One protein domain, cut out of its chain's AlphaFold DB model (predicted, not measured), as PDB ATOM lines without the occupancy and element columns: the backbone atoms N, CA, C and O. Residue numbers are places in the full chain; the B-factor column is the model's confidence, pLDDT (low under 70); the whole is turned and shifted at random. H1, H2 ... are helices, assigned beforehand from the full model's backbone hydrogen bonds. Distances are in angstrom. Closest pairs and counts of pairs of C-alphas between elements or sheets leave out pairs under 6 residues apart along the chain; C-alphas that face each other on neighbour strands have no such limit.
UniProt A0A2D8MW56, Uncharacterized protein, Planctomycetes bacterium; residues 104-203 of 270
ATOM      1  N   ASP A 104     120.102 123.049 123.438       61.97
ATOM      2  CA  ASP A 104     121.560 123.117 123.643       61.97
ATOM      3  C   ASP A 104     121.972 124.005 124.830       61.97
ATOM      4  O   ASP A 104     123.162 124.194 125.088       61.97
ATOM      5  N   VAL A 105     121.016 124.610 125.542       65.25
ATOM      6  CA  VAL A 105     121.330 125.476 126.686       65.25
ATOM      7  C   VAL A 105     121.471 124.629 127.948       65.25
ATOM      8  O   VAL A 105     120.492 124.366 128.643       65.25
ATOM      9  N   ASP A 106     122.708 124.252 128.270       68.31
ATOM     10  CA  ASP A 106     123.041 123.682 129.576       68.31
ATOM     11  C   ASP A 106     123.121 124.794 130.633       68.31
ATOM     12  O   ASP A 106     124.116 125.517 130.743       68.31
ATOM     13  N   LEU A 107     122.061 124.940 131.430       68.50
ATOM     14  CA  LEU A 107     121.992 125.954 132.481       68.50
ATOM     15  C   LEU A 107     123.004 125.713 133.618       68.50
ATOM     16  O   LEU A 107     123.414 126.680 134.265       68.50
ATOM     17  N   LEU A 108     123.454 124.469 133.845       69.50
ATOM     18  CA  LEU A 108     124.449 124.171 134.890       69.50
ATOM     19  C   LEU A 108     125.830 124.702 134.528       69.50
ATOM     20  O   LEU A 108     126.583 125.055 135.429       69.50
ATOM     21  N   SER A 109     126.143 124.852 133.240       68.25
ATOM     22  CA  SER A 109     127.407 125.450 132.799       68.25
ATOM     23  C   SER A 109     127.597 126.899 133.282       68.25
ATOM     24  O   SER A 109     128.730 127.355 133.462       68.25
ATOM     25  N   TYR A 110     126.499 127.621 133.542       69.06
ATOM     26  CA  TYR A 110     126.519 129.005 134.026       69.06
ATOM     27  C   TYR A 110     126.545 129.119 135.556       69.06
ATOM     28  O   TYR A 110     126.781 130.209 136.083       69.06
ATOM     29  N   VAL A 111     126.348 128.014 136.281       75.00
ATOM     30  CA  VAL A 111     126.359 127.974 137.747       75.00
ATOM     31  C   VAL A 111     127.579 127.186 138.204       75.00
ATOM     32  O   VAL A 111     127.715 126.006 137.921       75.00
ATOM     33  N   LYS A 112     128.492 127.823 138.936       69.56
ATOM     34  CA  LYS A 112     129.674 127.137 139.475       69.56
ATOM     35  C   LYS A 112     129.429 126.716 140.914       69.56
ATOM     36  O   LYS A 112     129.044 127.545 141.738       69.56
ATOM     37  N   GLY A 113     129.698 125.450 141.222       66.94
ATOM     38  CA  GLY A 113     129.786 124.983 142.599       66.94
ATOM     39  C   GLY A 113     131.008 125.570 143.326       66.94
ATOM     40  O   GLY A 113     131.894 126.167 142.695       66.94
ATOM     41  N   PRO A 114     131.094 125.398 144.656       64.25
ATOM     42  CA  PRO A 114     132.267 125.776 145.440       64.25
ATOM     43  C   PRO A 114     133.549 125.201 144.818       64.25
ATOM     44  O   PRO A 114     133.597 124.030 144.449       64.25
ATOM     45  N   GLY A 115     134.583 126.030 144.644       67.06
ATOM     46  CA  GLY A 115     135.848 125.604 144.027       67.06
ATOM     47  C   GLY A 115     135.797 125.352 142.512       67.06
ATOM     48  O   GLY A 115     136.783 124.881 141.953       67.06
ATOM     49  N   GLY A 116     134.692 125.681 141.830       66.19
ATOM     50  CA  GLY A 116     134.545 125.502 140.380       66.19
ATOM     51  C   GLY A 116     134.061 124.115 139.948       66.19
ATOM     52  O   GLY A 116     134.097 123.820 138.757       66.19
ATOM     53  N   ALA A 117     133.611 123.280 140.888       67.94
ATOM     54  CA  ALA A 117     133.022 121.973 140.600       67.94
ATOM     55  C   ALA A 117     131.637 122.091 139.936       67.94
ATOM     56  O   ALA A 117     130.972 123.128 140.037       67.94
ATOM     57  N   ASN A 118     131.187 121.007 139.290       76.75
ATOM     58  CA  ASN A 118     129.829 120.919 138.752       76.75
ATOM     59  C   ASN A 118     128.815 121.124 139.909       76.75
ATOM     60  O   ASN A 118     128.911 120.443 140.935       76.75
ATOM     61  N   PRO A 119     127.859 122.062 139.787       80.38
ATOM     62  CA  PRO A 119     126.868 122.344 140.828       80.38
ATOM     63  C   PRO A 119     126.018 121.123 141.209       80.38
ATOM     64  O   PRO A 119     125.659 120.986 142.378       80.38
ATOM     65  N   ALA A 120     125.748 120.203 140.276       82.44
ATOM     66  CA  ALA A 120     125.046 118.955 140.571       82.44
ATOM     67  C   ALA A 120     125.867 118.052 141.505       82.44
ATOM     68  O   ALA A 120     125.325 117.470 142.442       82.44
ATOM     69  N   VAL A 121     127.189 117.998 141.310       84.06
ATOM     70  CA  VAL A 121     128.113 117.262 142.185       84.06
ATOM     71  C   VAL A 121     128.134 117.884 143.579       84.06
ATOM     72  O   VAL A 121     127.958 117.171 144.562       84.06
ATOM     73  N   ALA A 122     128.259 119.211 143.677       83.50
ATOM     74  CA  ALA A 122     128.250 119.915 144.962       83.50
ATOM     75  C   ALA A 122     126.926 119.726 145.728       83.50
ATOM     76  O   ALA A 122     126.923 119.537 146.948       83.50
ATOM     77  N   PHE A 123     125.797 119.741 145.011       85.19
ATOM     78  CA  PHE A 123     124.486 119.448 145.583       85.19
ATOM     79  C   PHE A 123     124.423 118.017 146.126       85.19
ATOM     80  O   PHE A 123     124.062 117.825 147.289       85.19
ATOM     81  N   VAL A 124     124.826 117.027 145.319       87.31
ATOM     82  CA  VAL A 124     124.859 115.621 145.742       87.31
ATOM     83  C   VAL A 124     125.770 115.448 146.949       87.31
ATOM     84  O   VAL A 124     125.345 114.831 147.912       87.31
ATOM     85  N   GLU A 125     126.982 116.004 146.965       85.31
ATOM     86  CA  GLU A 125     127.883 115.871 148.117       85.31
ATOM     87  C   GLU A 125     127.275 116.428 149.407       85.31
ATOM     88  O   GLU A 125     127.350 115.775 150.452       85.31
ATOM     89  N   THR A 126     126.631 117.593 149.316       84.56
ATOM     90  CA  THR A 126     126.006 118.262 150.464       84.56
ATOM     91  C   THR A 126     124.804 117.475 150.984       84.56
ATOM     92  O   THR A 126     124.681 117.247 152.187       84.56
ATOM     93  N   GLN A 127     123.913 117.043 150.088       87.19
ATOM     94  CA  GLN A 127     122.689 116.330 150.461       87.19
ATOM     95  C   GLN A 127     122.955 114.875 150.844       87.19
ATOM     96  O   GLN A 127     122.310 114.353 151.748       87.19
ATOM     97  N   TRP A 128     123.935 114.223 150.214       86.94
ATOM     98  CA  TRP A 128     124.281 112.836 150.504       86.94
ATOM     99  C   TRP A 128     124.709 112.671 151.956       86.94
ATOM    100  O   TRP A 128     124.189 111.798 152.642       86.94
ATOM    101  N   GLY A 129     125.612 113.531 152.443       82.62
ATOM    102  CA  GLY A 129     126.085 113.475 153.830       82.62
ATOM    103  C   GLY A 129     124.966 113.664 154.855       82.62
ATOM    104  O   GLY A 129     124.988 113.022 155.897       82.62
ATOM    105  N   GLN A 130     123.965 114.488 154.533       84.19
ATOM    106  CA  GLN A 130     122.787 114.670 155.382       84.19
ATOM    107  C   GLN A 130     121.879 113.439 155.358       84.19
ATOM    108  O   GLN A 130     121.485 112.965 156.411       84.19
ATOM    109  N   LEU A 131     121.581 112.890 154.176       83.81
ATOM    110  CA  LEU A 131     120.670 111.747 154.014       83.81
ATOM    111  C   LEU A 131     121.256 110.411 154.486       83.81
ATOM    112  O   LEU A 131     120.509 109.461 154.705       83.81
ATOM    113  N   THR A 132     122.580 110.322 154.611       83.50
ATOM    114  CA  THR A 132     123.288 109.106 155.040       83.50
ATOM    115  C   THR A 132     124.022 109.289 156.361       83.50
ATOM    116  O   THR A 132     124.955 108.546 156.664       83.50
ATOM    117  N   SER A 133     123.609 110.277 157.158       83.19
ATOM    118  CA  SER A 133     124.140 110.444 158.503       83.19
ATOM    119  C   SER A 133     123.720 109.265 159.396       83.19
ATOM    120  O   SER A 133     122.602 108.754 159.253       83.19
ATOM    121  N   PRO A 134     124.576 108.843 160.344       79.25
ATOM    122  CA  PRO A 134     124.223 107.808 161.320       79.25
ATOM    123  C   PRO A 134     122.950 108.169 162.094       79.25
ATOM    124  O   PRO A 134     122.096 107.328 162.322       79.25
ATOM    125  N   GLU A 135     122.765 109.458 162.383       83.44
ATOM    126  CA  GLU A 135     121.601 110.009 163.086       83.44
ATOM    127  C   GLU A 135     120.263 109.719 162.388       83.44
ATOM    128  O   GLU A 135     119.245 109.578 163.063       83.44
ATOM    129  N   LEU A 136     120.247 109.633 161.051       83.25
ATOM    130  CA  LEU A 136     119.053 109.267 160.282       83.25
ATOM    131  C   LEU A 136     119.007 107.774 159.955       83.25
ATOM    132  O   LEU A 136     117.926 107.187 159.958       83.25
ATOM    133  N   LEU A 137     120.151 107.164 159.646       85.56
ATOM    134  CA  LEU A 137     120.201 105.766 159.225       85.56
ATOM    135  C   LEU A 137     119.995 104.801 160.392       85.56
ATOM    136  O   LEU A 137     119.201 103.878 160.254       85.56
ATOM    137  N   ASP A 138     120.649 105.012 161.531       85.88
ATOM    138  CA  ASP A 138     120.577 104.106 162.682       85.88
ATOM    139  C   ASP A 138     119.139 103.843 163.165       85.88
ATOM    140  O   ASP A 138     118.760 102.671 163.215       85.88
ATOM    141  N   PRO A 139     118.283 104.855 163.417       89.75
ATOM    142  CA  PRO A 139     116.910 104.595 163.852       89.75
ATOM    143  C   PRO A 139     116.068 103.882 162.783       89.75
ATOM    144  O   PRO A 139     115.235 103.039 163.116       89.75
ATOM    145  N   LEU A 140     116.288 104.169 161.495       88.69
ATOM    146  CA  LEU A 140     115.585 103.488 160.404       88.69
ATOM    147  C   LEU A 140     116.019 102.025 160.282       88.69
ATOM    148  O   LEU A 140     115.188 101.151 160.041       88.69
ATOM    149  N   LEU A 141     117.313 101.747 160.440       87.00
ATOM    150  CA  LEU A 141     117.845 100.388 160.405       87.00
ATOM    151  C   LEU A 141     117.350  99.582 161.600       87.00
ATOM    152  O   LEU A 141     116.910  98.450 161.414       87.00
ATOM    153  N   GLU A 142     117.353 100.175 162.793       87.81
ATOM    154  CA  GLU A 142     116.785  99.567 163.994       87.81
ATOM    155  C   GLU A 142     115.306  99.221 163.809       87.81
ATOM    156  O   GLU A 142     114.923  98.076 164.054       87.81
ATOM    157  N   GLU A 143     114.502 100.152 163.286       88.50
ATOM    158  CA  GLU A 143     113.080  99.926 163.010       88.50
ATOM    159  C   GLU A 143     112.859  98.812 161.970       88.50
ATOM    160  O   GLU A 143     111.996  97.950 162.146       88.50
ATOM    161  N   GLN A 144     113.626  98.798 160.874       86.12
ATOM    162  CA  GLN A 144     113.479  97.785 159.820       86.12
ATOM    163  C   GLN A 144     113.951  96.401 160.267       86.12
ATOM    164  O   GLN A 144     113.325  95.394 159.919       86.12
ATOM    165  N   VAL A 145     115.033  96.330 161.045       85.50
ATOM    166  CA  VAL A 145     115.515  95.073 161.627       85.50
ATOM    167  C   VAL A 145     114.497  94.544 162.631       85.50
ATOM    168  O   VAL A 145     114.147  93.370 162.552       85.50
ATOM    169  N   GLU A 146     113.946  95.392 163.501       85.12
ATOM    170  CA  GLU A 146     112.905  95.013 164.464       85.12
ATOM    171  C   GLU A 146     111.641  94.504 163.762       85.12
ATOM    172  O   GLU A 146     111.210  93.377 164.006       85.12
ATOM    173  N   LYS A 147     111.136  95.241 162.766       84.06
ATOM    174  CA  LYS A 147     110.014  94.786 161.929       84.06
ATOM    175  C   LYS A 147     110.292  93.448 161.255       84.06
ATOM    176  O   LYS A 147     109.404  92.598 161.191       84.06
ATOM    177  N   THR A 148     111.498  93.241 160.734       82.38
ATOM    178  CA  THR A 148     111.865  91.987 160.058       82.38
ATOM    179  C   THR A 148     111.954  90.825 161.048       82.38
ATOM    180  O   THR A 148     111.537  89.714 160.721       82.38
ATOM    181  N   LEU A 149     112.451  91.079 162.260       80.69
ATOM    182  CA  LEU A 149     112.514  90.097 163.341       80.69
ATOM    183  C   LEU A 149     111.118  89.687 163.830       80.69
ATOM    184  O   LEU A 149     110.900  88.509 164.105       80.69
ATOM    185  N   GLU A 150     110.175  90.627 163.885       81.31
ATOM    186  CA  GLU A 150     108.809  90.390 164.370       81.31
ATOM    187  C   GLU A 150     107.868  89.780 163.322       81.31
ATOM    188  O   GLU A 150     107.008  88.966 163.657       81.31
ATOM    189  N   SER A 151     108.001  90.173 162.050       75.25
ATOM    190  CA  SER A 151     107.002  89.863 161.012       75.25
ATOM    191  C   SER A 151     107.400  88.760 160.029       75.25
ATOM    192  O   SER A 151     106.542  88.267 159.294       75.25
ATOM    193  N   SER A 152     108.674  88.357 159.989       76.25
ATOM    194  CA  SER A 152     109.190  87.435 158.969       76.25
ATOM    195  C   SER A 152     109.551  86.064 159.536       76.25
ATOM    196  O   SER A 152     110.115  85.941 160.621       76.25
ATOM    197  N   THR A 153     109.330  85.007 158.749       72.38
ATOM    198  CA  THR A 153     109.836  83.653 159.040       72.38
ATOM    199  C   THR A 153     111.368  83.604 159.102       72.38
ATOM    200  O   THR A 153     111.931  82.777 159.815       72.38
ATOM    201  N   LEU A 154     112.042  84.533 158.415       74.44
ATOM    202  CA  LEU A 154     113.477  84.800 158.552       74.44
ATOM    203  C   LEU A 154     113.822  85.412 159.917       74.44
ATOM    204  O   LEU A 154     114.871  85.105 160.474       74.44
ATOM    205  N   GLY A 155     112.929  86.226 160.478       76.19
ATOM    206  CA  GLY A 155     113.097  86.891 161.764       76.19
ATOM    207  C   GLY A 155     113.238  85.923 162.935       76.19
ATOM    208  O   GLY A 155     114.115  86.099 163.775       76.19
ATOM    209  N   GLY A 156     112.461  84.835 162.940       77.88
ATOM    210  CA  GLY A 156     112.561  83.784 163.961       77.88
ATOM    211  C   GLY A 156     113.866  82.974 163.920       77.88
ATOM    212  O   GLY A 156     114.299  82.461 164.946       77.88
ATOM    213  N   LEU A 157     114.510  82.870 162.752       78.44
ATOM    214  CA  LEU A 157     115.839  82.258 162.592       78.44
ATOM    215  C   LEU A 157     116.955  83.232 162.983       78.44
ATOM    216  O   LEU A 157     117.946  82.841 163.593       78.44
ATOM    217  N   LEU A 158     116.775  84.504 162.636       77.75
ATOM    218  CA  LEU A 158     117.712  85.585 162.907       77.75
ATOM    219  C   LEU A 158     117.717  85.996 164.388       77.75
ATOM    220  O   LEU A 158     118.774  86.305 164.928       77.75
ATOM    221  N   SER A 159     116.589  85.911 165.092       73.75
ATOM    222  CA  SER A 159     116.504  86.230 166.525       73.75
ATOM    223  C   SER A 159     117.461  85.397 167.391       73.75
ATOM    224  O   SER A 159     117.933  85.881 168.419       73.75
ATOM    225  N   LEU A 160     117.828  84.191 166.940       79.94
ATOM    226  CA  LEU A 160     118.822  83.322 167.583       79.94
ATOM    227  C   LEU A 160     120.264  83.847 167.465       79.94
ATOM    228  O   LEU A 160     121.109  83.489 168.280       79.94
ATOM    229  N   MET A 161     120.548  84.683 166.462       82.31
ATOM    230  CA  MET A 161     121.852  85.315 166.231       82.31
ATOM    231  C   MET A 161     122.067  86.568 167.096       82.31
ATOM    232  O   MET A 161     123.197  87.030 167.215       82.31
ATOM    233  N   GLY A 162     121.004  87.090 167.716       81.50
ATOM    234  CA  GLY A 162     121.030  88.312 168.516       81.50
ATOM    235  C   GLY A 162     120.807  89.577 167.681       81.50
ATOM    236  O   GLY A 162     121.390  89.754 166.610       81.50
ATOM    237  N   ARG A 163     119.955  90.479 168.193       81.81
ATOM    238  CA  ARG A 163     119.587  91.756 167.551       81.81
ATOM    239  C   ARG A 163     120.815  92.609 167.240       81.81
ATOM    240  O   ARG A 163     120.951  93.078 166.116       81.81
ATOM    241  N   ASP A 164     121.714  92.753 168.208       83.50
ATOM    242  CA  ASP A 164     122.890  93.620 168.086       83.50
ATOM    243  C   ASP A 164     123.847  93.126 166.993       83.50
ATOM    244  O   ASP A 164     124.309  93.902 166.165       83.50
ATOM    245  N   THR A 165     124.053  91.808 166.893       84.88
ATOM    246  CA  THR A 165     124.893  91.210 165.844       84.88
ATOM    247  C   THR A 165     124.301  91.406 164.448       84.88
ATOM    248  O   THR A 165     125.036  91.617 163.485       84.88
ATOM    249  N   ILE A 166     122.972  91.366 164.313       85.12
ATOM    250  CA  ILE A 166     122.300  91.649 163.038       85.12
ATOM    251  C   ILE A 166     122.419  93.128 162.688       85.12
ATOM    252  O   ILE A 166     122.722  93.444 161.539       85.12
ATOM    253  N   LEU A 167     122.206  94.015 163.660       84.50
ATOM    254  CA  LEU A 167     122.358  95.454 163.465       84.50
ATOM    255  C   LEU A 167     123.778  95.804 163.025       84.50
ATOM    256  O   LEU A 167     123.929  96.553 162.066       84.50
ATOM    257  N   ASP A 168     124.803  95.196 163.620       85.81
ATOM    258  CA  ASP A 168     126.198  95.414 163.225       85.81
ATOM    259  C   ASP A 168     126.480  94.951 161.785       85.81
ATOM    260  O   ASP A 168     127.123  95.666 161.006       85.81
ATOM    261  N   ILE A 169     125.966  93.780 161.387       86.69
ATOM    262  CA  ILE A 169     126.104  93.267 160.012       86.69
ATOM    263  C   ILE A 169     125.382  94.182 159.020       86.69
ATOM    264  O   ILE A 169     125.932  94.524 157.969       86.69
ATOM    265  N   VAL A 170     124.154  94.588 159.346       87.19
ATOM    266  CA  VAL A 170     123.328  95.453 158.498       87.19
ATOM    267  C   VAL A 170     123.944  96.844 158.391       87.19
ATOM    268  O   VAL A 170     124.041  97.358 157.279       87.19
ATOM    269  N   ARG A 171     124.436  97.425 159.491       86.94
ATOM    270  CA  ARG A 171     125.141  98.713 159.494       86.94
ATOM    271  C   ARG A 171     126.370  98.650 158.592       86.94
ATOM    272  O   ARG A 171     126.489  99.459 157.679       86.94
ATOM    273  N   THR A 172     127.205  97.621 158.747       86.75
ATOM    274  CA  THR A 172     128.395  97.419 157.901       86.75
ATOM    275  C   THR A 172     128.030  97.279 156.416       86.75
ATOM    276  O   THR A 172     128.687  97.848 155.539       86.75
ATOM    277  N   PHE A 173     126.960  96.538 156.106       89.25
ATOM    278  CA  PHE A 173     126.464  96.397 154.737       89.25
ATOM    279  C   PHE A 173     125.963  97.730 154.173       89.25
ATOM    280  O   PHE A 173     126.317  98.093 153.051       89.25
ATOM    281  N   VAL A 174     125.161  98.466 154.944       87.69
ATOM    282  CA  VAL A 174     124.577  99.742 154.525       87.69
ATOM    283  C   VAL A 174     125.659 100.789 154.335       87.69
ATOM    284  O   VAL A 174     125.631 101.472 153.318       87.69
ATOM    285  N   GLU A 175     126.657 100.875 155.209       86.75
ATOM    286  CA  GLU A 175     127.811 101.761 155.025       86.75
ATOM    287  C   GLU A 175     128.536 101.473 153.699       86.75
ATOM    288  O   GLU A 175     128.773 102.383 152.896       86.75
ATOM    289  N   SER A 176     128.814 100.196 153.415       87.69
ATOM    290  CA  SER A 176     129.460  99.772 152.167       87.69
ATOM    291  C   SER A 176     128.602 100.070 150.930       87.69
ATOM    292  O   SER A 176     129.087 100.647 149.948       87.69
ATOM    293  N   PHE A 177     127.310  99.739 150.985       89.56
ATOM    294  CA  PHE A 177     126.350  99.987 149.909       89.56
ATOM    295  C   PHE A 177     126.200 101.481 149.627       89.56
ATOM    296  O   PHE A 177     126.249 101.910 148.474       89.56
ATOM    297  N   THR A 178     126.086 102.280 150.682       88.44
ATOM    298  CA  THR A 178     125.957 103.733 150.609       88.44
ATOM    299  C   THR A 178     127.199 104.355 149.980       88.44
ATOM    300  O   THR A 178     127.080 105.197 149.091       88.44
ATOM    301  N   GLY A 179     128.399 103.899 150.346       88.44
ATOM    302  CA  GLY A 179     129.638 104.337 149.701       88.44
ATOM    303  C   GLY A 179     129.685 104.000 148.204       88.44
ATOM    304  O   GLY A 179     130.024 104.854 147.378       88.44
ATOM    305  N   ALA A 180     129.293 102.778 147.834       89.12
ATOM    306  CA  ALA A 180     129.247 102.347 146.436       89.12
ATOM    307  C   ALA A 180     128.202 103.126 145.616       89.12
ATOM    308  O   ALA A 180     128.468 103.521 144.475       89.12
ATOM    309  N   LEU A 181     127.034 103.387 146.206       89.25
ATOM    310  CA  LEU A 181     125.962 104.153 145.581       89.25
ATOM    311  C   LEU A 181     126.363 105.624 145.424       89.25
ATOM    312  O   LEU A 181     126.202 106.165 144.331       89.25
ATOM    313  N   LYS A 182     126.994 106.228 146.443       90.00
ATOM    314  CA  LYS A 182     127.535 107.597 146.383       90.00
ATOM    315  C   LYS A 182     128.432 107.776 145.166       90.00
ATOM    316  O   LYS A 182     128.257 108.725 144.409       90.00
ATOM    317  N   LYS A 183     129.362 106.843 144.940       88.62
ATOM    318  CA  LYS A 183     130.290 106.900 143.802       88.62
ATOM    319  C   LYS A 183     129.553 106.922 142.459       88.62
ATOM    320  O   LYS A 183     129.848 107.773 141.627       88.62
ATOM    321  N   LYS A 184     128.576 106.029 142.266       87.19
ATOM    322  CA  LYS A 184     127.765 105.976 141.035       87.19
ATOM    323  C   LYS A 184     126.909 107.229 140.836       87.19
ATOM    324  O   LYS A 184     126.745 107.682 139.707       87.19
ATOM    325  N   VAL A 185     126.352 107.779 141.915       86.62
ATOM    326  CA  VAL A 185     125.539 109.002 141.854       86.62
ATOM    327  C   VAL A 185     126.411 110.211 141.519       86.62
ATOM    328  O   VAL A 185     126.011 111.011 140.683       86.62
ATOM    329  N   LEU A 186     127.611 110.320 142.098       86.62
ATOM    330  CA  LEU A 186     128.558 111.394 141.780       86.62
ATOM    331  C   LEU A 186     129.049 111.332 140.331       86.62
ATOM    332  O   LEU A 186     129.131 112.370 139.687       86.62
ATOM    333  N   GLU A 187     129.331 110.137 139.810       85.50
ATOM    334  CA  GLU A 187     129.696 109.935 138.400       85.50
ATOM    335  C   GLU A 187     128.577 110.428 137.472       85.50
ATOM    336  O   GLU A 187     128.810 111.243 136.586       85.50
ATOM    337  N   LYS A 188     127.328 110.045 137.759       82.81
ATOM    338  CA  LYS A 188     126.172 110.500 136.979       82.81
ATOM    339  C   LYS A 188     125.883 111.997 137.143       82.81
ATOM    340  O   LYS A 188     125.409 112.622 136.203       82.81
ATOM    341  N   ALA A 189     126.146 112.567 138.319       82.62
ATOM    342  CA  ALA A 189     125.995 113.996 138.579       82.62
ATOM    343  C   ALA A 189     127.086 114.834 137.899       82.62
ATOM    344  O   ALA A 189     126.834 115.983 137.551       82.62
ATOM    345  N   ALA A 190     128.282 114.275 137.696       80.31
ATOM    346  CA  ALA A 190     129.351 114.937 136.957       80.31
ATOM    347  C   ALA A 190     128.981 115.128 135.479       80.31
ATOM    348  O   ALA A 190     129.244 116.198 134.932       80.31
ATOM    349  N   ASP A 191     128.309 114.132 134.898       75.88
ATOM    350  CA  ASP A 191     127.835 114.135 133.508       75.88
ATOM    351  C   ASP A 191     126.426 114.735 133.342       75.88
ATOM    352  O   ASP A 191     125.884 114.767 132.238       75.88
ATOM    353  N   PHE A 192     125.800 115.193 134.429       75.00
ATOM    354  CA  PHE A 192     124.449 115.741 134.391       75.00
ATOM    355  C   PHE A 192     124.437 117.156 133.801       75.00
ATOM    356  O   PHE A 192     125.172 118.031 134.267       75.00
ATOM    357  N   SER A 193     123.548 117.384 132.827       66.75
ATOM    358  CA  SER A 193     123.228 118.700 132.264       66.75
ATOM    359  C   SER A 193     121.835 119.138 132.735       66.75
ATOM    360  O   SER A 193     120.931 118.309 132.829       66.75
ATOM    361  N   ALA A 194     121.614 120.426 133.025       66.19
ATOM    362  CA  ALA A 194     120.247 120.923 133.277       66.19
ATOM    363  C   ALA A 194     119.652 121.491 131.995       66.19
ATOM    364  O   ALA A 194     119.228 122.648 131.938       66.19
ATOM    365  N   SER A 195     119.629 120.663 130.958       61.84
ATOM    366  CA  SER A 195     118.878 120.979 129.753       61.84
ATOM    367  C   SER A 195     117.381 120.793 130.057       61.84
ATOM    368  O   SER A 195     116.993 119.723 130.535       61.84
ATOM    369  N   PRO A 196     116.504 121.781 129.788       58.81
ATOM    370  CA  PRO A 196     115.065 121.689 130.085       58.81
ATOM    371  C   PRO A 196     114.391 120.432 129.513       58.81
ATOM    372  O   PRO A 196     113.526 119.836 130.153       58.81
ATOM    373  N   SER A 197     114.862 119.965 128.356       60.91
ATOM    374  CA  SER A 197     114.414 118.732 127.703       60.91
ATOM    375  C   SER A 197     114.774 117.440 128.446       60.91
ATOM    376  O   SER A 197     114.018 116.478 128.352       60.91
ATOM    377  N   GLU A 198     115.880 117.394 129.197       61.28
ATOM    378  CA  GLU A 198     116.252 116.221 130.014       61.28
ATOM    379  C   GLU A 198     115.453 116.160 131.323       61.28
ATOM    380  O   GLU A 198     115.207 115.082 131.860       61.28
ATOM    381  N   LEU A 199     114.999 117.321 131.802       62.88
ATOM    382  CA  LEU A 199     114.173 117.475 133.000       62.88
ATOM    383  C   LEU A 199     112.664 117.347 132.724       62.88
ATOM    384  O   LEU A 199     111.870 117.412 133.661       62.88
ATOM    385  N   GLY A 200     112.257 117.178 131.459       58.97
ATOM    386  CA  GLY A 200     110.845 117.123 131.062       58.97
ATOM    387  C   GLY A 200     110.093 118.442 131.275       58.97
ATOM    388  O   GLY A 200     108.874 118.434 131.426       58.97
ATOM    389  N   LEU A 201     110.814 119.567 131.324       66.75
ATOM    390  CA  LEU A 201     110.246 120.899 131.502       66.75
ATOM    391  C   LEU A 201     109.984 121.534 130.134       66.75
ATOM    392  O   LEU A 201     110.880 121.619 129.292       66.75
ATOM    393  N   GLU A 202     108.762 122.017 129.918       62.75
ATOM    394  CA  GLU A 202     108.421 122.811 128.739       62.75
ATOM    395  C   GLU A 202     108.801 124.278 128.980       62.75
ATOM    396  O   GLU A 202     108.375 124.901 129.954       62.75
ATOM    397  N   LEU A 203     109.634 124.837 128.100       70.81
ATOM    398  CA  LEU A 203     109.949 126.263 128.112       70.81
ATOM    399  C   LEU A 203     108.766 127.050 127.540       70.81
ATOM    400  O   LEU A 203     108.365 126.829 126.398       70.81
TER     401      LEU A 203
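AT A GLANCE: This is residues 104 to 203 of the 270 residues of an uncharacterized protein of Planctomycetes bacterium (UniProt A0A2D8MW56). One long helix, H5, makes the long axis; H2 runs back beside its last part, H3 slants from its first part, and H4 turns the corner. H1 and the tail lie at the end opposite H4. The printed part, 100 residues with five named helices, is all helix and extended, with a radius of gyration of the C-alphas of 19.5 A and spans of 59 by 31 by 18 A.

HOW THE PARTS SIT: H1, residues 107 to 110, touches no helix. H2, residues 119 to 131, touches H5, residues 163 to 190, at a shallow tilt of 9 degrees, opposite ways; the closest C-alphas, of Val 121 and Ala 189, are 5.3 A apart. H3, residues 134 to 151, touches H5 at a steep tilt of 54 degrees; the closest C-alphas, of Glu 142 and Leu 167, are 6.9 A apart. H4, residues 153 to 161, touches H3 only at the corner. Every O i to N i+4 pair is within hydrogen-bond range in H5, 8 of 9 in H2, 12 of 14 in H3 and 2 of 5 in H4, beside 3 of its 6 O i to N i+3 pairs.

IN THESE COORDINATES: H5 runs 39.6 A from C-alpha 163 at (119.587, 91.756, 167.551) to C-alpha 190 at (129.351, 114.937, 136.957).

THE WHOLE: The printed part has no cut. pLDDT is under 70 at residues 104 to 110, 112 to 117 and 193 to 202.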